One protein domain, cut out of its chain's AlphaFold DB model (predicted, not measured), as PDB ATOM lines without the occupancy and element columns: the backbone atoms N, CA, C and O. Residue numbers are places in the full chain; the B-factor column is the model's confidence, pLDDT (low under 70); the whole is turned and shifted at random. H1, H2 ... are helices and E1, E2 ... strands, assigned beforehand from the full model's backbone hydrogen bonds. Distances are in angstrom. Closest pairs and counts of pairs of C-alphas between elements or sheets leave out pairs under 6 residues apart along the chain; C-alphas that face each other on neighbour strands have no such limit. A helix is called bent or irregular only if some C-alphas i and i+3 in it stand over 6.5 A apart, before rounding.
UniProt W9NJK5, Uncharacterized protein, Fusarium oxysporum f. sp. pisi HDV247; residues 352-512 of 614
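Overview. This is residues 352 to 512 of the 614 residues of an uncharacterized protein of Fusarium oxysporum f. sp. pisi HDV247 (UniProt W9NJK5). A kinked helix, H5, runs through the middle of a cluster of helices: H1 and H3 pack side by side, running opposite ways, and H2 packs steeply across H5. A small three-strand sheet sits at one end, clear of H1, H2 and H3, and the long unnamed stretch 364 to 400 runs from H1 out toward the sheet's end and back to H2. The printed part has 161 residues, with five named helices and three named strands in the order H1 H2 H3 H4 E1 E2 E3 H5; the sheet runs E1, E2, E3, antiparallel throughout, and the class is mostly helix. It is compact, with a radius of gyration of the C-alphas of 15.9 A and spans of 46 by 35 by 31 A.

Along the chain. H1, residues 352 to 363, begins at C-alpha 352 (-26.556, -14.374, -33.768) and is 16.0 A long. H2, residues 401 to 410, is 14.4 A long. H3, residues 424 to 448, is the longest helix at 35.7 A and begins at C-alpha 424 (-52.260, -3.151, -29.985). H4, residues 455 to 459, spans 6.2 A. E1, residues 473 to 476, spans 10.1 A, E2, residues 479 to 482, 9.6 A, and E3, residues 485 to 487, 6.4 A. H5, residues 491 to 511, spans 27.0 A and ends at C-alpha 511 (-50.693, 2.164, -39.216); it has a kink of 37 degrees near residue 498 and is irregular, but only just, with C-alphas 497 and 500 6.9 A apart.

Arrangement. H5 is the hub. With residues 491 to 499 alone it touches H1, closest at the C-alphas of Glu 357 and Asp 491, 6.3 A, at a steep tilt of 52 degrees, the same way. With residues 497 to 502 alone it touches H2, closest at the C-alphas of Tyr 401 and Phe 498, 4.2 A, at a steep tilt of 66 degrees. It touches H3, closest at the C-alphas of Ile 431 and Val 503, 6.1 A, at a shallow tilt of 34.9 degrees, only just short of steep, opposite ways. H1 touches H3, closest at the C-alphas of Phe 352 and Ala 444, 4.9 A, at a shallow tilt of 25 degrees, opposite ways. H4 is close to H3 but not clearly touching, with the C-alphas of Ala 442 and Cys 455 6.3 A apart. E1, E2 and E3 form a meander, each strand the antiparallel neighbour of the one before. In the hairpin E1 and E2, N 474 and O 481 are 2.8 A apart; in the hairpin E2 and E3, N 482 and O 485 are 3.1 A apart, both within hydrogen-bond range. Every O i to N i+4 pair is within range in H1, H2 and H4, against 20 of 21 in H3 and 15 of 17 in H5.

Size, cuts and confidence. The C-alphas farthest apart, those of Asp 419 and Gly 450, are 48.5 A apart. The printed part has no cut. The links H1 to H2, H2 to H3 and H4 to E1 are long. The mean pLDDT of the printed part is 70.8; 64 residues are under 70, among them residues 445 to 494.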
ATOM      1  N   PHE A 352     -25.566 -14.903 -32.830       80.62
ATOM      2  CA  PHE A 352     -26.556 -14.374 -33.768       80.62
ATOM      3  C   PHE A 352     -27.427 -15.451 -34.413       80.62
ATOM      4  O   PHE A 352     -28.598 -15.192 -34.678       80.62
ATOM      5  N   ILE A 353     -26.880 -16.644 -34.662       76.62
ATOM      6  CA  ILE A 353     -27.656 -17.779 -35.174       76.62
ATOM      7  C   ILE A 353     -28.675 -18.232 -34.123       76.62
ATOM      8  O   ILE A 353     -29.864 -18.284 -34.424       76.62
ATOM      9  N   ASP A 354     -28.231 -18.468 -32.889       81.44
ATOM     10  CA  ASP A 354     -29.080 -18.900 -31.775       81.44
ATOM     11  C   ASP A 354     -30.163 -17.847 -31.463       81.44
ATOM     12  O   ASP A 354     -31.324 -18.188 -31.226       81.44
ATOM     13  N   GLU A 355     -29.811 -16.558 -31.511       85.12
ATOM     14  CA  GLU A 355     -30.750 -15.448 -31.319       85.12
ATOM     15  C   GLU A 355     -31.779 -15.378 -32.459       85.12
ATOM     16  O   GLU A 355     -32.976 -15.250 -32.200       85.12
ATOM     17  N   ALA A 356     -31.349 -15.521 -33.719       82.38
ATOM     18  CA  ALA A 356     -32.256 -15.549 -34.867       82.38
ATOM     19  C   ALA A 356     -33.209 -16.756 -34.814       82.38
ATOM     20  O   ALA A 356     -34.407 -16.598 -35.063       82.38
ATOM     21  N   GLU A 357     -32.715 -17.941 -34.443       82.31
ATOM     22  CA  GLU A 357     -33.524 -19.148 -34.245       82.31
ATOM     23  C   GLU A 357     -34.529 -18.968 -33.099       82.31
ATOM     24  O   GLU A 357     -35.709 -19.306 -33.235       82.31
ATOM     25  N   SER A 358     -34.094 -18.416 -31.965       86.44
ATOM     26  CA  SER A 358     -34.945 -18.138 -30.803       86.44
ATOM     27  C   SER A 358     -36.073 -17.161 -31.153       86.44
ATOM     28  O   SER A 358     -37.251 -17.454 -30.917       86.44
ATOM     29  N   LEU A 359     -35.731 -16.040 -31.798       86.62
ATOM     30  CA  LEU A 359     -36.690 -15.031 -32.247       86.62
ATOM     31  C   LEU A 359     -37.650 -15.592 -33.303       86.62
ATOM     32  O   LEU A 359     -38.855 -15.372 -33.189       86.62
ATOM     33  N   CYS A 360     -37.165 -16.373 -34.276       82.75
ATOM     34  CA  CYS A 360     -38.025 -17.053 -35.250       82.75
ATOM     35  C   CYS A 360     -39.009 -18.005 -34.564       82.75
ATOM     36  O   CYS A 360     -40.207 -17.947 -34.834       82.75
ATOM     37  N   ASN A 361     -38.537 -18.854 -33.648       86.06
ATOM     38  CA  ASN A 361     -39.394 -19.791 -32.919       86.06
ATOM     39  C   ASN A 361     -40.466 -19.067 -32.087       86.06
ATOM     40  O   ASN A 361     -41.612 -19.525 -32.029       86.06
ATOM     41  N   ASP A 362     -40.126 -17.940 -31.458       88.44
ATOM     42  CA  ASP A 362     -41.084 -17.138 -30.691       88.44
ATOM     43  C   ASP A 362     -42.099 -16.430 -31.600       88.44
ATOM     44  O   ASP A 362     -43.304 -16.494 -31.347       88.44
ATOM     45  N   MET A 363     -41.645 -15.819 -32.700       88.50
ATOM     46  CA  MET A 363     -42.516 -15.150 -33.677       88.50
ATOM     47  C   MET A 363     -43.419 -16.125 -34.445       88.50
ATOM     48  O   MET A 363     -44.485 -15.724 -34.914       88.50
ATOM     49  N   MET A 364     -43.037 -17.399 -34.523       86.62
ATOM     50  CA  MET A 364     -43.858 -18.489 -35.052       86.62
ATOM     51  C   MET A 364     -44.804 -19.109 -34.016       86.62
ATOM     52  O   MET A 364     -45.466 -20.099 -34.311       86.62
ATOM     53  N   PHE A 365     -44.873 -18.593 -32.784       86.88
ATOM     54  CA  PHE A 365     -45.663 -19.185 -31.693       86.88
ATOM     55  C   PHE A 365     -45.310 -20.659 -31.425       86.88
ATOM     56  O   PHE A 365     -46.176 -21.469 -31.094       86.88
ATOM     57  N   SER A 366     -44.026 -21.016 -31.573       83.12
ATOM     58  CA  SER A 366     -43.509 -22.393 -31.482       83.12
ATOM     59  C   SER A 366     -44.074 -23.369 -32.527       83.12
ATOM     60  O   SER A 366     -43.917 -24.584 -32.388       83.12
ATOM     61  N   TRP A 367     -44.711 -22.863 -33.585       84.31
ATOM     62  CA  TRP A 367     -45.139 -23.661 -34.726       84.31
ATOM     63  C   TRP A 367     -43.973 -23.883 -35.699       84.31
ATOM     64  O   TRP A 367     -43.256 -22.949 -36.052       84.31
ATOM     65  N   LYS A 368     -43.776 -25.131 -36.138       77.81
ATOM     66  CA  LYS A 368     -42.687 -25.525 -37.042       77.81
ATOM     67  C   LYS A 368     -43.254 -26.104 -38.341       77.81
ATOM     68  O   LYS A 368     -43.542 -27.301 -38.379       77.81
ATOM     69  N   PRO A 369     -43.432 -25.289 -39.392       76.44
ATOM     70  CA  PRO A 369     -43.830 -25.792 -40.700       76.44
ATOM     71  C   PRO A 369     -42.671 -26.540 -41.370       76.44
ATOM     72  O   PRO A 369     -41.529 -26.077 -41.379       76.44
ATOM     73  N   THR A 370     -42.957 -27.697 -41.964       69.12
ATOM     74  CA  THR A 370     -41.996 -28.444 -42.785       69.12
ATOM     75  C   THR A 370     -42.108 -27.999 -44.238       69.12
ATOM     76  O   THR A 370     -43.022 -28.421 -44.942       69.12
ATOM     77  N   ILE A 371     -41.176 -27.161 -44.693       69.50
ATOM     78  CA  ILE A 371     -41.035 -26.813 -46.114       69.50
ATOM     79  C   ILE A 371     -39.847 -27.586 -46.684       69.50
ATOM     80  O   ILE A 371     -38.701 -27.342 -46.298       69.50
ATOM     81  N   ASP A 372     -40.112 -28.500 -47.617       69.06
ATOM     82  CA  ASP A 372     -39.058 -29.204 -48.343       69.06
ATOM     83  C   ASP A 372     -38.490 -28.320 -49.458       69.06
ATOM     84  O   ASP A 372     -39.075 -28.149 -50.527       69.06
ATOM     85  N   LEU A 373     -37.300 -27.789 -49.212       63.62
ATOM     86  CA  LEU A 373     -36.532 -27.012 -50.175       63.62
ATOM     87  C   LEU A 373     -36.297 -27.689 -51.513       63.62
ATOM     88  O   LEU A 373     -36.201 -27.003 -52.527       63.62
ATOM     89  N   SER A 374     -36.082 -29.004 -51.498       68.31
ATOM     90  CA  SER A 374     -35.697 -29.726 -52.706       68.31
ATOM     91  C   SER A 374     -36.840 -29.750 -53.723       68.31
ATOM     92  O   SER A 374     -36.590 -29.829 -54.926       68.31
ATOM     93  N   SER A 375     -38.073 -29.580 -53.234       76.62
ATOM     94  CA  SER A 375     -39.299 -29.489 -54.020       76.62
ATOM     95  C   SER A 375     -39.637 -28.075 -54.515       76.62
ATOM     96  O   SER A 375     -40.448 -27.937 -55.431       76.62
ATOM     97  N   LEU A 376     -39.016 -27.026 -53.953       76.75
ATOM     98  CA  LEU A 376     -39.324 -25.640 -54.309       76.75
ATOM     99  C   LEU A 376     -38.760 -25.272 -55.681       76.75
ATOM    100  O   LEU A 376     -37.570 -25.443 -55.958       76.75
ATOM    101  N   LYS A 377     -39.621 -24.694 -56.516       77.56
ATOM    102  CA  LYS A 377     -39.269 -24.168 -57.833       77.56
ATOM    103  C   LYS A 377     -39.142 -22.655 -57.805       77.56
ATOM    104  O   LYS A 377     -39.911 -21.963 -57.142       77.56
ATOM    105  N   ASP A 378     -38.190 -22.133 -58.558       78.50
ATOM    106  CA  ASP A 378     -38.047 -20.700 -58.759       78.50
ATOM    107  C   ASP A 378     -37.564 -20.422 -60.183       78.50
ATOM    108  O   ASP A 378     -36.852 -21.232 -60.778       78.50
ATOM    109  N   ASP A 379     -37.967 -19.276 -60.726       74.38
ATOM    110  CA  ASP A 379     -37.594 -18.831 -62.067       74.38
ATOM    111  C   ASP A 379     -36.745 -17.562 -61.972       74.38
ATOM    112  O   ASP A 379     -37.250 -16.445 -61.819       74.38
ATOM    113  N   MET A 380     -35.427 -17.737 -62.056       68.00
ATOM    114  CA  MET A 380     -34.452 -16.642 -61.993       68.00
ATOM    115  C   MET A 380     -34.506 -15.713 -63.214       68.00
ATOM    116  O   MET A 380     -33.956 -14.617 -63.161       68.00
ATOM    117  N   THR A 381     -35.150 -16.130 -64.309       68.62
ATOM    118  CA  THR A 381     -35.275 -15.328 -65.538       68.62
ATOM    119  C   THR A 381     -36.522 -14.451 -65.543       68.62
ATOM    120  O   THR A 381     -36.614 -13.486 -66.305       68.62
ATOM    121  N   ASN A 382     -37.474 -14.748 -64.657       68.62
ATOM    122  CA  ASN A 382     -38.694 -13.981 -64.518       68.62
ATOM    123  C   ASN A 382     -38.413 -12.651 -63.805       68.62
ATOM    124  O   ASN A 382     -38.084 -12.621 -62.616       68.62
ATOM    125  N   MET A 383     -38.599 -11.559 -64.550       70.44
ATOM    126  CA  MET A 383     -38.438 -10.167 -64.111       70.44
ATOM    127  C   MET A 383     -39.784  -9.457 -63.887       70.44
ATOM    128  O   MET A 383     -39.819  -8.246 -63.677       70.44
ATOM    129  N   SER A 384     -40.907 -10.180 -63.962       73.38
ATOM    130  CA  SER A 384     -42.234  -9.587 -63.779       73.38
ATOM    131  C   SER A 384     -42.376  -9.009 -62.375       73.38
ATOM    132  O   SER A 384     -41.968  -9.626 -61.386       73.38
ATOM    133  N   ARG A 385     -42.936  -7.800 -62.291       74.19
ATOM    134  CA  ARG A 385     -43.179  -7.108 -61.024       74.19
ATOM    135  C   ARG A 385     -44.035  -7.983 -60.116       74.19
ATOM    136  O   ARG A 385     -45.067  -8.495 -60.535       74.19
ATOM    137  N   GLY A 386     -43.632  -8.095 -58.859       68.44
ATOM    138  CA  GLY A 386     -44.330  -8.903 -57.872       68.44
ATOM    139  C   GLY A 386     -43.766 -10.312 -57.749       68.44
ATOM    140  O   GLY A 386     -43.829 -10.855 -56.658       68.44
ATOM    141  N   PHE A 387     -43.115 -10.870 -58.770       72.25
ATOM    142  CA  PHE A 387     -42.721 -12.276 -58.752       72.25
ATOM    143  C   PHE A 387     -41.618 -12.618 -57.727       72.25
ATOM    144  O   PHE A 387     -40.653 -11.873 -57.534       72.25
ATOM    145  N   SER A 388     -41.772 -13.781 -57.087       74.00
ATOM    146  CA  SER A 388     -40.833 -14.445 -56.169       74.00
ATOM    147  C   SER A 388     -41.146 -15.945 -56.125       74.00
ATOM    148  O   SER A 388     -42.236 -16.347 -56.535       74.00
ATOM    149  N   PHE A 389     -40.265 -16.774 -55.556       74.38
ATOM    150  CA  PHE A 389     -40.525 -18.208 -55.371       74.38
ATOM    151  C   PHE A 389     -41.813 -18.473 -54.569       74.38
ATOM    152  O   PHE A 389     -42.509 -19.449 -54.828       74.38
ATOM    153  N   VAL A 390     -42.187 -17.584 -53.636       76.69
ATOM    154  CA  VAL A 390     -43.458 -17.677 -52.886       76.69
ATOM    155  C   VAL A 390     -44.667 -17.593 -53.823       76.69
ATOM    156  O   VAL A 390     -45.702 -18.194 -53.561       76.69
ATOM    157  N   GLN A 391     -44.525 -16.866 -54.933       76.06
ATOM    158  CA  GLN A 391     -45.564 -16.668 -55.941       76.06
ATOM    159  C   GLN A 391     -45.530 -17.690 -57.073       76.06
ATOM    160  O   GLN A 391     -46.440 -17.689 -57.902       76.06
ATOM    161  N   HIS A 392     -44.538 -18.579 -57.103       78.62
ATOM    162  CA  HIS A 392     -44.495 -19.647 -58.087       78.62
ATOM    163  C   HIS A 392     -45.719 -20.571 -57.904       78.62
ATOM    164  O   HIS A 392     -45.955 -21.043 -56.786       78.62
ATOM    165  N   PRO A 393     -46.511 -20.850 -58.959       78.75
ATOM    166  CA  PRO A 393     -47.765 -21.602 -58.838       78.75
ATOM    167  C   PRO A 393     -47.559 -23.006 -58.250       78.75
ATOM    168  O   PRO A 393     -48.347 -23.447 -57.419       78.75
ATOM    169  N   ASP A 394     -46.450 -23.662 -58.600       78.81
ATOM    170  CA  ASP A 394     -46.139 -25.017 -58.120       78.81
ATOM    171  C   ASP A 394     -45.761 -25.094 -56.630       78.81
ATOM    172  O   ASP A 394     -45.786 -26.183 -56.066       78.81
ATOM    173  N   ASN A 395     -45.416 -23.972 -55.984       80.06
ATOM    174  CA  ASN A 395     -44.941 -23.980 -54.595       80.06
ATOM    175  C   ASN A 395     -46.077 -23.871 -53.567       80.06
ATOM    176  O   ASN A 395     -45.873 -24.240 -52.417       80.06
ATOM    177  N   GLN A 396     -47.254 -23.364 -53.957       80.12
ATOM    178  CA  GLN A 396     -48.433 -23.211 -53.082       80.12
ATOM    179  C   GLN A 396     -48.162 -22.440 -51.768       80.12
ATOM    180  O   GLN A 396     -48.811 -22.671 -50.752       80.12
ATOM    181  N   LEU A 397     -47.206 -21.503 -51.771       78.50
ATOM    182  CA  LEU A 397     -46.785 -20.759 -50.573       78.50
ATOM    183  C   LEU A 397     -47.479 -19.399 -50.406       78.50
ATOM    184  O   LEU A 397     -47.328 -18.760 -49.367       78.50
ATOM    185  N   GLN A 398     -48.255 -18.945 -51.393       74.25
ATOM    186  CA  GLN A 398     -48.866 -17.609 -51.424       74.25
ATOM    187  C   GLN A 398     -49.780 -17.347 -50.219       74.25
ATOM    188  O   GLN A 398     -49.842 -16.227 -49.723       74.25
ATOM    189  N   ALA A 399     -50.480 -18.384 -49.753       76.44
ATOM    190  CA  ALA A 399     -51.408 -18.321 -48.627       76.44
ATOM    191  C   ALA A 399     -50.819 -18.880 -47.319       76.44
ATOM    192  O   ALA A 399     -51.495 -18.856 -46.294       76.44
ATOM    193  N   ALA A 400     -49.569 -19.358 -47.323       77.62
ATOM    194  CA  ALA A 400     -48.978 -20.071 -46.189       77.62
ATOM    195  C   ALA A 400     -48.907 -19.204 -44.915       77.62
ATOM    196  O   ALA A 400     -49.113 -19.689 -43.804       77.62
ATOM    197  N   TYR A 401     -48.704 -17.892 -45.063       79.25
ATOM    198  CA  TYR A 401     -48.703 -16.948 -43.941       79.25
ATOM    199  C   TYR A 401     -50.051 -16.866 -43.193       79.25
ATOM    200  O   TYR A 401     -50.066 -16.478 -42.025       79.25
ATOM    201  N   LEU A 402     -51.174 -17.247 -43.822       81.25
ATOM    202  CA  LEU A 402     -52.491 -17.274 -43.169       81.25
ATOM    203  C   LEU A 402     -52.561 -18.329 -42.062       81.25
ATOM    204  O   LEU A 402     -53.285 -18.143 -41.089       81.25
ATOM    205  N   GLU A 403     -51.776 -19.401 -42.160       83.94
ATOM    206  CA  GLU A 403     -51.671 -20.397 -41.091       83.94
ATOM    207  C   GLU A 403     -50.962 -19.817 -39.864       83.94
ATOM    208  O   GLU A 403     -51.410 -20.019 -38.734       83.94
ATOM    209  N   LEU A 404     -49.900 -19.027 -40.071       84.25
ATOM    210  CA  LEU A 404     -49.260 -18.290 -38.979       84.25
ATOM    211  C   LEU A 404     -50.222 -17.257 -38.379       84.25
ATOM    212  O   LEU A 404     -50.257 -17.084 -37.160       84.25
ATOM    213  N   LEU A 405     -51.021 -16.595 -39.216       82.38
ATOM    214  CA  LEU A 405     -52.029 -15.640 -38.769       82.38
ATOM    215  C   LEU A 405     -53.100 -16.305 -37.891       82.38
ATOM    216  O   LEU A 405     -53.422 -15.785 -36.824       82.38
ATOM    217  N   ASP A 406     -53.598 -17.480 -38.283       84.38
ATOM    218  CA  ASP A 406     -54.509 -18.282 -37.460       84.38
ATOM    219  C   ASP A 406     -53.881 -18.617 -36.098       84.38
ATOM    220  O   ASP A 406     -54.510 -18.436 -35.051       84.38
ATOM    221  N   LYS A 407     -52.598 -19.007 -36.065       84.81
ATOM    222  CA  LYS A 407     -51.872 -19.223 -34.797       84.81
ATOM    223  C   LYS A 407     -51.740 -17.956 -33.964       84.81
ATOM    224  O   LYS A 407     -51.937 -18.012 -32.745       84.81
ATOM    225  N   ALA A 408     -51.461 -16.819 -34.592       84.50
ATOM    226  CA  ALA A 408     -51.397 -15.531 -33.915       84.50
ATOM    227  C   ALA A 408     -52.740 -15.171 -33.259       84.50
ATOM    228  O   ALA A 408     -52.751 -14.609 -32.164       84.50
ATOM    229  N   CYS A 409     -53.861 -15.546 -33.877       82.25
ATOM    230  CA  CYS A 409     -55.203 -15.288 -33.359       82.25
ATOM    231  C   CYS A 409     -55.675 -16.308 -32.311       82.25
ATOM    232  O   CYS A 409     -56.419 -15.955 -31.398       82.25
ATOM    233  N   THR A 410     -55.252 -17.569 -32.410       81.69
ATOM    234  CA  THR A 410     -55.756 -18.668 -31.561       81.69
ATOM    235  C   THR A 410     -54.904 -18.942 -30.315       81.69
ATOM    236  O   THR A 410     -55.339 -19.636 -29.390       81.69
ATOM    237  N   THR A 411     -53.691 -18.386 -30.232       83.00
ATOM    238  CA  THR A 411     -52.765 -18.631 -29.114       83.00
ATOM    239  C   THR A 411     -53.200 -17.926 -27.819       83.00
ATOM    240  O   THR A 411     -53.094 -16.711 -27.681       83.00
ATOM    241  N   ARG A 412     -53.580 -18.696 -26.787       67.69
ATOM    242  CA  ARG A 412     -54.145 -18.174 -25.519       67.69
ATOM    243  C   ARG A 412     -53.288 -17.157 -24.751       67.69
ATOM    244  O   ARG A 412     -53.828 -16.193 -24.222       67.69
ATOM    245  N   ARG A 413     -51.976 -17.383 -24.596       66.62
ATOM    246  CA  ARG A 413     -51.126 -16.555 -23.702       66.62
ATOM    247  C   ARG A 413     -50.355 -15.447 -24.421       66.62
ATOM    248  O   ARG A 413     -50.164 -14.385 -23.839       66.62
ATOM    249  N   ARG A 414     -49.931 -15.687 -25.664       71.12
ATOM    250  CA  ARG A 414     -49.094 -14.776 -26.469       71.12
ATOM    251  C   ARG A 414     -49.750 -14.321 -27.781       71.12
ATOM    252  O   ARG A 414     -49.085 -13.654 -28.559       71.12
ATOM    253  N   GLY A 415     -51.008 -14.688 -28.034       79.00
ATOM    254  CA  GLY A 415     -51.713 -14.312 -29.258       79.00
ATOM    255  C   GLY A 415     -51.867 -12.802 -29.417       79.00
ATOM    256  O   GLY A 415     -51.884 -12.056 -28.437       79.00
ATOM    257  N   LEU A 416     -51.968 -12.374 -30.669       84.56
ATOM    258  CA  LEU A 416     -52.063 -10.974 -31.082       84.56
ATOM    259  C   LEU A 416     -53.513 -10.468 -31.127       84.56
ATOM    260  O   LEU A 416     -53.739  -9.263 -31.220       84.56
ATOM    261  N   TYR A 417     -54.490 -11.375 -31.046       81.50
ATOM    262  CA  TYR A 417     -55.918 -11.079 -31.132       81.50
ATOM    263  C   TYR A 417     -56.645 -11.539 -29.866       81.50
ATOM    264  O   TYR A 417     -56.454 -12.669 -29.409       81.50
ATOM    265  N   ARG A 418     -57.458 -10.657 -29.278       78.62
ATOM    266  CA  ARG A 418     -58.205 -10.898 -28.036       78.62
ATOM    267  C   ARG A 418     -59.566 -10.212 -28.094       78.62
ATOM    268  O   ARG A 418     -59.679  -9.092 -28.582       78.62
ATOM    269  N   ASP A 419     -60.594 -10.891 -27.593       75.62
ATOM    270  CA  ASP A 419     -61.941 -10.330 -27.408       75.62
ATOM    271  C   ASP A 419     -62.519  -9.637 -28.659       75.62
ATOM    272  O   ASP A 419     -63.138  -8.581 -28.582       75.62
ATOM    273  N   GLY A 420     -62.292 -10.218 -29.843       77.12
ATOM    274  CA  GLY A 420     -62.798  -9.664 -31.104       77.12
ATOM    275  C   GLY A 420     -61.999  -8.472 -31.655       77.12
ATOM    276  O   GLY A 420     -62.442  -7.838 -32.612       77.12
ATOM    277  N   SER A 421     -60.819  -8.165 -31.102       80.56
ATOM    278  CA  SER A 421     -59.971  -7.053 -31.547       80.56
ATOM    279  C   SER A 421     -58.465  -7.356 -31.461       80.56
ATOM    280  O   SER A 421     -58.022  -8.257 -30.751       80.56
ATOM    281  N   TRP A 422     -57.651  -6.604 -32.208       81.62
ATOM    282  CA  TRP A 422     -56.188  -6.694 -32.132       81.62
ATOM    283  C   TRP A 422     -55.667  -6.091 -30.822       81.62
ATOM    284  O   TRP A 422     -55.913  -4.917 -30.529       81.62
ATOM    285  N   ASP A 423     -54.871  -6.851 -30.065       83.62
ATOM    286  CA  ASP A 423     -54.156  -6.325 -28.901       83.62
ATOM    287  C   ASP A 423     -52.992  -5.450 -29.389       83.62
ATOM    288  O   ASP A 423     -51.909  -5.931 -29.724       83.62
ATOM    289  N   ARG A 424     -53.220  -4.131 -29.443       80.56
ATOM    290  CA  ARG A 424     -52.260  -3.151 -29.985       80.56
ATOM    291  C   ARG A 424     -50.880  -3.237 -29.329       80.56
ATOM    292  O   ARG A 424     -49.879  -3.018 -30.009       80.56
ATOM    293  N   LYS A 425     -50.803  -3.556 -28.030       83.12
ATOM    294  CA  LYS A 425     -49.521  -3.674 -27.316       83.12
ATOM    295  C   LYS A 425     -48.778  -4.933 -27.748       83.12
ATOM    296  O   LYS A 425     -47.578  -4.865 -28.012       83.12
ATOM    297  N   ALA A 426     -49.487  -6.054 -27.854       83.12
ATOM    298  CA  ALA A 426     -48.915  -7.308 -28.331       83.12
ATOM    299  C   ALA A 426     -48.462  -7.200 -29.794       83.12
ATOM    300  O   ALA A 426     -47.363  -7.640 -30.124       83.12
ATOM    301  N   VAL A 427     -49.255  -6.548 -30.651       82.56
ATOM    302  CA  VAL A 427     -48.906  -6.329 -32.061       82.56
ATOM    303  C   VAL A 427     -47.700  -5.403 -32.211       82.56
ATOM    304  O   VAL A 427     -46.776  -5.737 -32.946       82.56
ATOM    305  N   TYR A 428     -47.645  -4.282 -31.487       80.31
ATOM    306  CA  TYR A 428     -46.475  -3.400 -31.529       80.31
ATOM    307  C   TYR A 428     -45.204  -4.118 -31.055       80.31
ATOM    308  O   TYR A 428     -44.150  -3.995 -31.674       80.31
ATOM    309  N   ALA A 429     -45.303  -4.925 -29.994       82.56
ATOM    310  CA  ALA A 429     -44.190  -5.750 -29.533       82.56
ATOM    311  C   ALA A 429     -43.775  -6.806 -30.573       82.56
ATOM    312  O   ALA A 429     -42.585  -7.061 -30.729       82.56
ATOM    313  N   TYR A 430     -44.730  -7.396 -31.298       84.38
ATOM    314  CA  TYR A 430     -44.462  -8.345 -32.381       84.38
ATOM    315  C   TYR A 430     -43.742  -7.679 -33.560       84.38
ATOM    316  O   TYR A 430     -42.735  -8.196 -34.028       84.38
ATOM    317  N   ILE A 431     -44.191  -6.493 -33.983       81.38
ATOM    318  CA  ILE A 431     -43.521  -5.705 -35.029       81.38
ATOM    319  C   ILE A 431     -42.120  -5.284 -34.567       81.38
ATOM    320  O   ILE A 431     -41.172  -5.392 -35.327       81.38
ATOM    321  N   LYS A 432     -41.937  -4.883 -33.306       82.38
ATOM    322  CA  LYS A 432     -40.604  -4.542 -32.785       82.38
ATOM    323  C   LYS A 432     -39.644  -5.741 -32.776       82.38
ATOM    324  O   LYS A 432     -38.446  -5.565 -32.976       82.38
ATOM    325  N   LYS A 433     -40.147  -6.964 -32.564       84.69
ATOM    326  CA  LYS A 433     -39.329  -8.188 -32.661       84.69
ATOM    327  C   LYS A 433     -38.824  -8.448 -34.078       84.69
ATOM    328  O   LYS A 433     -37.758  -9.034 -34.216       84.69
ATOM    329  N   ASP A 434     -39.536  -7.980 -35.101       82.00
ATOM    330  CA  ASP A 434     -39.080  -8.039 -36.491       82.00
ATOM    331  C   ASP A 434     -37.771  -7.257 -36.691       82.00
ATOM    332  O   ASP A 434     -36.854  -7.753 -37.341       82.00
ATOM    333  N   ASP A 435     -37.628  -6.080 -36.066       78.69
ATOM    334  CA  ASP A 435     -36.376  -5.309 -36.104       78.69
ATOM    335  C   ASP A 435     -35.223  -6.077 -35.441       78.69
ATOM    336  O   ASP A 435     -34.122  -6.153 -35.991       78.69
ATOM    337  N   SER A 436     -35.479  -6.694 -34.281       82.19
ATOM    338  CA  SER A 436     -34.494  -7.526 -33.579       82.19
ATOM    339  C   SER A 436     -34.100  -8.760 -34.391       82.19
ATOM    340  O   SER A 436     -32.918  -9.088 -34.473       82.19
ATOM    341  N   LEU A 437     -35.066  -9.411 -35.044       80.69
ATOM    342  CA  LEU A 437     -34.822 -10.578 -35.884       80.69
ATOM    343  C   LEU A 437     -34.025 -10.207 -37.141       80.69
ATOM    344  O   LEU A 437     -33.082 -10.907 -37.507       80.69
ATOM    345  N   ARG A 438     -34.337  -9.068 -37.772       76.50
ATOM    346  CA  ARG A 438     -33.544  -8.520 -38.881       76.50
ATOM    347  C   ARG A 438     -32.115  -8.203 -38.443       76.50
ATOM    348  O   ARG A 438     -31.180  -8.566 -39.151       76.50
ATOM    349  N   ALA A 439     -31.921  -7.598 -37.273       77.38
ATOM    350  CA  ALA A 439     -30.586  -7.344 -36.730       77.38
ATOM    351  C   ALA A 439     -29.806  -8.647 -36.470       77.38
ATOM    352  O   ALA A 439     -28.634  -8.737 -36.836       77.38
ATOM    353  N   ALA A 440     -30.460  -9.676 -35.919       79.62
ATOM    354  CA  ALA A 440     -29.856 -10.988 -35.700       79.62
ATOM    355  C   ALA A 440     -29.464 -11.667 -37.024       79.62
ATOM    356  O   ALA A 440     -28.340 -12.149 -37.150       79.62
ATOM    357  N   PHE A 441     -30.322 -11.625 -38.053       74.56
ATOM    358  CA  PHE A 441     -29.964 -12.111 -39.390       74.56
ATOM    359  C   PHE A 441     -28.798 -11.334 -40.003       74.56
ATOM    360  O   PHE A 441     -27.913 -11.944 -40.598       74.56
ATOM    361  N   ALA A 442     -28.767 -10.008 -39.852       72.69
ATOM    362  CA  ALA A 442     -27.665  -9.177 -40.332       72.69
ATOM    363  C   ALA A 442     -26.344  -9.608 -39.687       72.69
ATOM    364  O   ALA A 442     -25.365  -9.869 -40.382       72.69
ATOM    365  N   GLY A 443     -26.354  -9.747 -38.359       72.25
ATOM    366  CA  GLY A 443     -25.214 -10.195 -37.576       72.25
ATOM    367  C   GLY A 443     -24.766 -11.601 -37.962       72.25
ATOM    368  O   GLY A 443     -23.583 -11.812 -38.222       72.25
ATOM    369  N   ALA A 444     -25.695 -12.551 -38.085       72.62
ATOM    370  CA  ALA A 444     -25.401 -13.925 -38.489       72.62
ATOM    371  C   ALA A 444     -24.765 -13.964 -39.880       72.62
ATOM    372  O   ALA A 444     -23.747 -14.616 -40.085       72.62
ATOM    373  N   LEU A 445     -25.304 -13.211 -40.836       69.00
ATOM    374  CA  LEU A 445     -24.758 -13.155 -42.184       69.00
ATOM    375  C   LEU A 445     -23.389 -12.489 -42.216       69.00
ATOM    376  O   LEU A 445     -22.478 -12.990 -42.866       69.00
ATOM    377  N   GLN A 446     -23.206 -11.405 -41.473       68.69
ATOM    378  CA  GLN A 446     -21.946 -10.676 -41.463       68.69
ATOM    379  C   GLN A 446     -20.822 -11.414 -40.725       68.69
ATOM    380  O   GLN A 446     -19.651 -11.192 -41.020       68.69
ATOM    381  N   THR A 447     -21.163 -12.288 -39.780       66.81
ATOM    382  CA  THR A 447     -20.183 -12.999 -38.943       66.81
ATOM    383  C   THR A 447     -19.963 -14.450 -39.365       66.81
ATOM    384  O   THR A 447     -18.866 -14.969 -39.179       66.81
ATOM    385  N   ALA A 448     -20.969 -15.110 -39.948       62.03
ATOM    386  CA  ALA A 448     -20.882 -16.500 -40.394       62.03
ATOM    387  C   ALA A 448     -20.586 -16.639 -41.895       62.03
ATOM    388  O   ALA A 448     -20.126 -17.695 -42.327       62.03
ATOM    389  N   THR A 449     -20.838 -15.603 -42.705       51.94
ATOM    390  CA  THR A 449     -20.581 -15.643 -44.151       51.94
ATOM    391  C   THR A 449     -19.356 -14.798 -44.489       51.94
ATOM    392  O   THR A 449     -19.198 -13.679 -44.018       51.94
ATOM    393  N   GLY A 450     -18.439 -15.336 -45.298       46.56
ATOM    394  CA  GLY A 450     -17.161 -14.680 -45.609       46.56
ATOM    395  C   GLY A 450     -17.256 -13.425 -46.491       46.56
ATOM    396  O   GLY A 450     -16.219 -12.905 -46.910       46.56
ATOM    397  N   GLN A 451     -18.464 -12.955 -46.822       47.16
ATOM    398  CA  GLN A 451     -18.712 -11.750 -47.612       47.16
ATOM    399  C   GLN A 451     -19.495 -10.730 -46.783       47.16
ATOM    400  O   GLN A 451     -20.489 -11.060 -46.145       47.16
ATOM    401  N   VAL A 452     -19.062  -9.466 -46.838       51.91
ATOM    402  CA  VAL A 452     -19.773  -8.357 -46.195       51.91
ATOM    403  C   VAL A 452     -21.108  -8.171 -46.905       51.91
ATOM    404  O   VAL A 452     -21.158  -7.754 -48.064       51.91
ATOM    405  N   VAL A 453     -22.193  -8.492 -46.207       51.44
ATOM    406  CA  VAL A 453     -23.540  -8.304 -46.732       51.44
ATOM    407  C   VAL A 453     -23.895  -6.826 -46.663       51.44
ATOM    408  O   VAL A 453     -23.761  -6.177 -45.629       51.44
ATOM    409  N   ARG A 454     -24.379  -6.270 -47.775       54.72
ATOM    410  CA  ARG A 454     -24.971  -4.933 -47.769       54.72
ATOM    411  C   ARG A 454     -26.306  -5.020 -47.035       54.72
ATOM    412  O   ARG A 454     -27.322  -5.324 -47.648       54.72
ATOM    413  N   CYS A 455     -26.313  -4.752 -45.729       52.12
ATOM    414  CA  CYS A 455     -27.510  -4.850 -44.882       52.12
ATOM    415  C   CYS A 455     -28.687  -4.030 -45.431       52.12
ATOM    416  O   CYS A 455     -29.834  -4.473 -45.365       52.12
ATOM    417  N   LYS A 456     -28.400  -2.877 -46.062       49.88
ATOM    418  CA  LYS A 456     -29.410  -2.111 -46.797       49.88
ATOM    419  C   LYS A 456     -30.030  -2.944 -47.918       49.88
ATOM    420  O   LYS A 456     -31.237  -2.981 -47.983       49.88
ATOM    421  N   GLU A 457     -29.290  -3.669 -48.749       50.56
ATOM    422  CA  GLU A 457     -29.855  -4.499 -49.838       50.56
ATOM    423  C   GLU A 457     -30.488  -5.814 -49.352       50.56
ATOM    424  O   GLU A 457     -31.384  -6.341 -50.002       50.56
ATOM    425  N   LEU A 458     -30.052  -6.332 -48.201       54.16
ATOM    426  CA  LEU A 458     -30.601  -7.551 -47.606       54.16
ATOM    427  C   LEU A 458     -32.031  -7.346 -47.072       54.16
ATOM    428  O   LEU A 458     -32.881  -8.228 -47.214       54.16
ATOM    429  N   PHE A 459     -32.293  -6.185 -46.458       54.34
ATOM    430  CA  PHE A 459     -33.592  -5.866 -45.854       54.34
ATOM    431  C   PHE A 459     -34.385  -4.802 -46.618       54.34
ATOM    432  O   PHE A 459     -35.613  -4.776 -46.501       54.34
ATOM    433  N   SER A 460     -33.725  -3.966 -47.434       49.78
ATOM    434  CA  SER A 460     -34.411  -3.172 -48.455       49.78
ATOM    435  C   SER A 460     -34.821  -4.093 -49.605       49.78
ATOM    436  O   SER A 460     -34.192  -5.105 -49.901       49.78
ATOM    437  N   PRO A 461     -35.987  -3.846 -50.172       49.25
ATOM    438  CA  PRO A 461     -36.895  -4.897 -50.554       49.25
ATOM    439  C   PRO A 461     -36.598  -5.359 -51.968       49.25
ATOM    440  O   PRO A 461     -37.087  -4.766 -52.918       49.25
ATOM    441  N   TRP A 462     -35.907  -6.483 -52.111       51.16
ATOM    442  CA  TRP A 462     -36.054  -7.283 -53.319       51.16
ATOM    443  C   TRP A 462     -36.146  -8.768 -52.950       51.16
ATOM    444  O   TRP A 462     -35.434  -9.602 -53.475       51.16
ATOM    445  N   CYS A 463     -37.018  -9.157 -52.014       55.22
ATOM    446  CA  CYS A 463     -37.454 -10.570 -51.921       55.22
ATOM    447  C   CYS A 463     -38.447 -10.928 -53.039       55.22
ATOM    448  O   CYS A 463     -38.784 -12.090 -53.256       55.22
ATOM    449  N   VAL A 464     -38.910  -9.892 -53.728       60.72
ATOM    450  CA  VAL A 464     -39.874  -9.854 -54.809       60.72
ATOM    451  C   VAL A 464     -39.310  -8.894 -55.854       60.72
ATOM    452  O   VAL A 464     -38.705  -7.884 -55.494       60.72
ATOM    453  N   ASN A 465     -39.495  -9.192 -57.137       63.34
ATOM    454  CA  ASN A 465     -39.145  -8.264 -58.206       63.34
ATOM    455  C   ASN A 465     -39.941  -6.957 -58.052       63.34
ATOM    456  O   ASN A 465     -41.175  -6.977 -57.999       63.34
ATOM    457  N   GLY A 466     -39.258  -5.820 -58.005       59.75
ATOM    458  CA  GLY A 466     -39.905  -4.508 -57.952       59.75
ATOM    459  C   GLY A 466     -39.802  -3.772 -59.289       59.75
ATOM    460  O   GLY A 466     -39.367  -4.327 -60.292       59.75
ATOM    461  N   GLU A 467     -40.202  -2.502 -59.307       57.09
ATOM    462  CA  GLU A 467     -40.255  -1.697 -60.540       57.09
ATOM    463  C   GLU A 467     -38.870  -1.385 -61.134       57.09
ATOM    464  O   GLU A 467     -38.753  -1.195 -62.341       57.09
ATOM    465  N   PHE A 468     -37.824  -1.355 -60.300       52.72
ATOM    466  CA  PHE A 468     -36.481  -0.895 -60.679       52.72
ATOM    467  C   PHE A 468     -35.406  -1.996 -60.657       52.72
ATOM    468  O   PHE A 468     -34.230  -1.694 -60.848       52.72
ATOM    469  N   GLY A 469     -35.770  -3.266 -60.429       58.06
ATOM    470  CA  GLY A 469     -34.783  -4.343 -60.315       58.06
ATOM    471  C   GLY A 469     -35.343  -5.728 -59.974       58.06
ATOM    472  O   GLY A 469     -36.475  -5.876 -59.506       58.06
ATOM    473  N   ALA A 470     -34.520  -6.750 -60.227       59.22
ATOM    474  CA  ALA A 470     -34.791  -8.137 -59.850       59.22
ATOM    475  C   ALA A 470     -34.701  -8.342 -58.334       59.22
ATOM    476  O   ALA A 470     -34.012  -7.604 -57.630       59.22
ATOM    477  N   ARG A 471     -35.340  -9.410 -57.851       63.16
ATOM    478  CA  ARG A 471     -35.157  -9.904 -56.484       63.16
ATOM    479  C   ARG A 471     -33.710 -10.323 -56.187       63.16
ATOM    480  O   ARG A 471     -33.036 -10.905 -57.028       63.16
ATOM    481  N   GLY A 472     -33.250 -10.057 -54.968       58.00
ATOM    482  CA  GLY A 472     -31.936 -10.414 -54.441       58.00
ATOM    483  C   GLY A 472     -31.819 -11.849 -53.916       58.00
ATOM    484  O   GLY A 472     -30.712 -12.246 -53.564       58.00
ATOM    485  N   PHE A 473     -32.917 -12.621 -53.877       65.12
ATOM    486  CA  PHE A 473     -32.952 -14.024 -53.438       65.12
ATOM    487  C   PHE A 473     -33.651 -14.929 -54.458       65.12
ATOM    488  O   PHE A 473     -34.753 -14.616 -54.913       65.12
ATOM    489  N   CYS A 474     -33.046 -16.083 -54.731       64.31
ATOM    490  CA  CYS A 474     -33.538 -17.117 -55.635       64.31
ATOM    491  C   CYS A 474     -33.407 -18.512 -55.006       64.31
ATOM    492  O   CYS A 474     -32.545 -18.729 -54.153       64.31
ATOM    493  N   ILE A 475     -34.208 -19.485 -55.443       66.31
ATOM    494  CA  ILE A 475     -34.047 -20.899 -55.056       66.31
ATOM    495  C   ILE A 475     -33.533 -21.719 -56.241       66.31
ATOM    496  O   ILE A 475     -34.075 -21.663 -57.339       66.31
ATOM    497  N   TYR A 476     -32.495 -22.523 -56.023       61.97
ATOM    498  CA  TYR A 476     -31.962 -23.428 -57.038       61.97
ATOM    499  C   TYR A 476     -31.518 -24.751 -56.416       61.97
ATOM    500  O   TYR A 476     -30.663 -24.775 -55.533       61.97
ATOM    501  N   LYS A 477     -32.096 -25.867 -56.886       62.12
ATOM    502  CA  LYS A 477     -31.780 -27.240 -56.435       62.12
ATOM    503  C   LYS A 477     -31.761 -27.402 -54.905       62.12
ATOM    504  O   LYS A 477     -30.871 -28.039 -54.350       62.12
ATOM    505  N   GLY A 478     -32.730 -26.796 -54.220       60.44
ATOM    506  CA  GLY A 478     -32.831 -26.838 -52.762       60.44
ATOM    507  C   GLY A 478     -31.852 -25.933 -52.008       60.44
ATOM    508  O   GLY A 478     -31.755 -26.026 -50.789       60.44
ATOM    509  N   PHE A 479     -31.148 -25.033 -52.692       56.50
ATOM    510  CA  PHE A 479     -30.339 -23.988 -52.071       56.50
ATOM    511  C   PHE A 479     -30.986 -22.628 -52.288       56.50
ATOM    512  O   PHE A 479     -31.497 -22.341 -53.369       56.50
ATOM    513  N   MET A 480     -30.945 -21.777 -51.265       57.97
ATOM    514  CA  MET A 480     -31.303 -20.373 -51.406       57.97
ATOM    515  C   MET A 480     -30.043 -19.598 -51.796       57.97
ATOM    516  O   MET A 480     -29.059 -19.569 -51.055       57.97
ATOM    517  N   ILE A 481     -30.075 -19.017 -52.986       57.78
ATOM    518  CA  ILE A 481     -29.009 -18.226 -53.583       57.78
ATOM    519  C   ILE A 481     -29.404 -16.765 -53.429       57.78
ATOM    520  O   ILE A 481     -30.373 -16.319 -54.035       57.78
ATOM    521  N   SER A 482     -28.660 -16.009 -52.633       55.78
ATOM    522  CA  SER A 482     -28.670 -14.556 -52.788       55.78
ATOM    523  C   SER A 482     -27.635 -14.179 -53.844       55.78
ATOM    524  O   SER A 482     -26.638 -14.890 -53.985       55.78
ATOM    525  N   LEU A 483     -27.808 -13.065 -54.561       42.28
ATOM    526  CA  LEU A 483     -26.817 -12.593 -55.548       42.28
ATOM    527  C   LEU A 483     -25.411 -12.331 -54.953       42.28
ATOM    528  O   LEU A 483     -24.497 -11.997 -55.702       42.28
ATOM    529  N   TYR A 484     -25.211 -12.534 -53.643       39.69
ATOM    530  CA  TYR A 484     -23.926 -12.367 -52.975       39.69
ATOM    531  C   TYR A 484     -23.529 -13.443 -51.943       39.69
ATOM    532  O   TYR A 484     -22.435 -13.297 -51.428       39.69
ATOM    533  N   VAL A 485     -24.311 -14.498 -51.636       37.28
ATOM    534  CA  VAL A 485     -23.931 -15.602 -50.700       37.28
ATOM    535  C   VAL A 485     -24.840 -16.849 -50.868       37.28
ATOM    536  O   VAL A 485     -26.050 -16.704 -51.079       37.28
ATOM    537  N   ILE A 486     -24.291 -18.069 -50.699       35.56
ATOM    538  CA  ILE A 486     -25.022 -19.355 -50.552       35.56
ATOM    539  C   ILE A 486     -25.318 -19.615 -49.062       35.56
ATOM    540  O   ILE A 486     -24.382 -19.729 -48.275       35.56
ATOM    541  N   ILE A 487     -26.590 -19.761 -48.659       41.16
ATOM    542  CA  ILE A 487     -26.953 -20.052 -47.254       41.16
ATOM    543  C   ILE A 487     -27.829 -21.309 -47.159       41.16
ATOM    544  O   ILE A 487     -28.890 -21.408 -47.779       41.16
ATOM    545  N   LYS A 488     -27.431 -22.246 -46.289       42.94
ATOM    546  CA  LYS A 488     -28.327 -23.235 -45.672       42.94
ATOM    547  C   LYS A 488     -28.728 -22.736 -44.283       42.94
ATOM    548  O   LYS A 488     -27.999 -22.986 -43.337       42.94
ATOM    549  N   GLN A 489     -29.889 -22.100 -44.150       54.59
ATOM    550  CA  GLN A 489     -30.583 -21.965 -42.862       54.59
ATOM    551  C   GLN A 489     -32.096 -22.019 -43.098       54.59
ATOM    552  O   GLN A 489     -32.604 -21.423 -44.051       54.59
ATOM    553  N   ASN A 490     -32.801 -22.809 -42.286       57.38
ATOM    554  CA  ASN A 490     -34.254 -22.990 -42.363       57.38
ATOM    555  C   ASN A 490     -35.003 -21.719 -41.909       57.38
ATOM    556  O   ASN A 490     -36.090 -21.440 -42.413       57.38
ATOM    557  N   ASP A 491     -34.403 -20.920 -41.028       62.16
ATOM    558  CA  ASP A 491     -35.064 -19.826 -40.303       62.16
ATOM    559  C   ASP A 491     -35.294 -18.581 -41.158       62.16
ATOM    560  O   ASP A 491     -36.376 -17.997 -41.129       62.16
ATOM    561  N   LEU A 492     -34.348 -18.241 -42.040       64.50
ATOM    562  CA  LEU A 492     -34.541 -17.163 -43.017       64.50
ATOM    563  C   LEU A 492     -35.707 -17.470 -43.981       64.50
ATOM    564  O   LEU A 492     -36.359 -16.561 -44.487       64.50
ATOM    565  N   ARG A 493     -36.034 -18.748 -44.201       65.50
ATOM    566  CA  ARG A 493     -37.172 -19.158 -45.045       65.50
ATOM    567  C   ARG A 493     -38.487 -19.012 -44.313       65.50
ATOM    568  O   ARG A 493     -39.441 -18.490 -44.877       65.50
ATOM    569  N   ILE A 494     -38.513 -19.458 -43.060       66.50
ATOM    570  CA  ILE A 494     -39.657 -19.280 -42.169       66.50
ATOM    571  C   ILE A 494     -39.996 -17.789 -42.064       66.50
ATOM    572  O   ILE A 494     -41.155 -17.393 -42.203       66.50
ATOM    573  N   TYR A 495     -38.965 -16.959 -41.926       71.50
ATOM    574  CA  TYR A 495     -39.101 -15.515 -41.918       71.50
ATOM    575  C   TYR A 495     -39.721 -14.960 -43.210       71.50
ATOM    576  O   TYR A 495     -40.709 -14.228 -43.148       71.50
ATOM    577  N   LEU A 496     -39.185 -15.331 -44.379       70.44
ATOM    578  CA  LEU A 496     -39.656 -14.822 -45.674       70.44
ATOM    579  C   LEU A 496     -41.065 -15.301 -46.055       70.44
ATOM    580  O   LEU A 496     -41.806 -14.543 -46.679       70.44
ATOM    581  N   VAL A 497     -41.430 -16.539 -45.706       70.88
ATOM    582  CA  VAL A 497     -42.704 -17.162 -46.108       70.88
ATOM    583  C   VAL A 497     -43.842 -16.824 -45.145       70.88
ATOM    584  O   VAL A 497     -44.965 -16.614 -45.594       70.88
ATOM    585  N   PHE A 498     -43.576 -16.763 -43.836       77.38
ATOM    586  CA  PHE A 498     -44.630 -16.637 -42.826       77.38
ATOM    587  C   PHE A 498     -44.576 -15.311 -42.069       77.38
ATOM    588  O   PHE A 498     -45.563 -14.576 -42.057       77.38
ATOM    589  N   ILE A 499     -43.436 -14.990 -41.450       78.12
ATOM    590  CA  ILE A 499     -43.336 -13.870 -40.497       78.12
ATOM    591  C   ILE A 499     -43.480 -12.524 -41.212       78.12
ATOM    592  O   ILE A 499     -44.327 -11.709 -40.841       78.12
ATOM    593  N   ARG A 500     -42.695 -12.292 -42.268       77.00
ATOM    594  CA  ARG A 500     -42.671 -11.008 -42.980       77.00
ATOM    595  C   ARG A 500     -44.034 -10.627 -43.585       77.00
ATOM    596  O   ARG A 500     -44.453  -9.491 -43.362       77.00
ATOM    597  N   PRO A 501     -44.776 -11.519 -44.277       75.75
ATOM    598  CA  PRO A 501     -46.119 -11.191 -44.763       75.75
ATOM    599  C   PRO A 501     -47.107 -10.811 -43.649       75.75
ATOM    600  O   PRO A 501     -47.913  -9.900 -43.836       75.75
ATOM    601  N   VAL A 502     -47.027 -11.461 -42.480       77.56
ATOM    602  CA  VAL A 502     -47.858 -11.112 -41.313       77.56
ATOM    603  C   VAL A 502     -47.491  -9.727 -40.776       77.56
ATOM    604  O   VAL A 502     -48.387  -8.920 -40.544       77.56
ATOM    605  N   VAL A 503     -46.198  -9.412 -40.633       81.06
ATOM    606  CA  VAL A 503     -45.729  -8.084 -40.191       81.06
ATOM    607  C   VAL A 503     -46.165  -6.988 -41.168       81.06
ATOM    608  O   VAL A 503     -46.701  -5.967 -40.738       81.06
ATOM    609  N   GLU A 504     -46.001  -7.200 -42.477       75.44
ATOM    610  CA  GLU A 504     -46.416  -6.233 -43.503       75.44
ATOM    611  C   GLU A 504     -47.934  -5.999 -43.500       75.44
ATOM    612  O   GLU A 504     -48.382  -4.860 -43.648       75.44
ATOM    613  N   MET A 505     -48.731  -7.054 -43.307       79.31
ATOM    614  CA  MET A 505     -50.185  -6.953 -43.191       79.31
ATOM    615  C   MET A 505     -50.595  -6.196 -41.921       79.31
ATOM    616  O   MET A 505     -51.350  -5.232 -42.023       79.31
ATOM    617  N   LEU A 506     -50.028  -6.531 -40.755       75.44
ATOM    618  CA  LEU A 506     -50.292  -5.819 -39.497       75.44
ATOM    619  C   LEU A 506     -49.899  -4.339 -39.584       75.44
ATOM    620  O   LEU A 506     -50.604  -3.480 -39.056       75.44
ATOM    621  N   TYR A 507     -48.805  -4.024 -40.282       72.44
ATOM    622  CA  TYR A 507     -48.381  -2.644 -40.506       72.44
ATOM    623  C   TYR A 507     -49.398  -1.867 -41.360       72.44
ATOM    624  O   TYR A 507     -49.737  -0.727 -41.043       72.44
ATOM    625  N   ARG A 508     -49.922  -2.484 -42.430       70.25
ATOM    626  CA  ARG A 508     -50.946  -1.878 -43.299       70.25
ATOM    627  C   ARG A 508     -52.284  -1.705 -42.583       70.25
ATOM    628  O   ARG A 508     -52.865  -0.636 -42.674       70.25
ATOM    629  N   GLU A 509     -52.746  -2.712 -41.854       70.44
ATOM    630  CA  GLU A 509     -54.048  -2.686 -41.170       70.44
ATOM    631  C   GLU A 509     -54.084  -1.709 -39.982       70.44
ATOM    632  O   GLU A 509     -55.131  -1.147 -39.667       70.44
ATOM    633  N   LEU A 510     -52.953  -1.489 -39.298       65.56
ATOM    634  CA  LEU A 510     -52.936  -0.757 -38.021       65.56
ATOM    635  C   LEU A 510     -52.273   0.626 -38.076       65.56
ATOM    636  O   LEU A 510     -52.473   1.408 -37.142       65.56
ATOM    637  N   PHE A 511     -51.502   0.936 -39.127       63.44
ATOM    638  CA  PHE A 511     -50.693   2.164 -39.216       63.44
ATOM    639  C   PHE A 511     -50.910   2.988 -40.499       63.44
ATOM    640  O   PHE A 511     -50.159   3.933 -40.759       63.44
ATOM    641  N   THR A 512     -51.954   2.715 -41.293       48.22
ATOM    642  CA  THR A 512     -52.388   3.613 -42.381       48.22
ATOM    643  C   THR A 512     -52.915   4.935 -41.816       48.22
ATOM    644  O   THR A 512     -54.103   5.095 -41.560       48.22
TER     645      THR A 512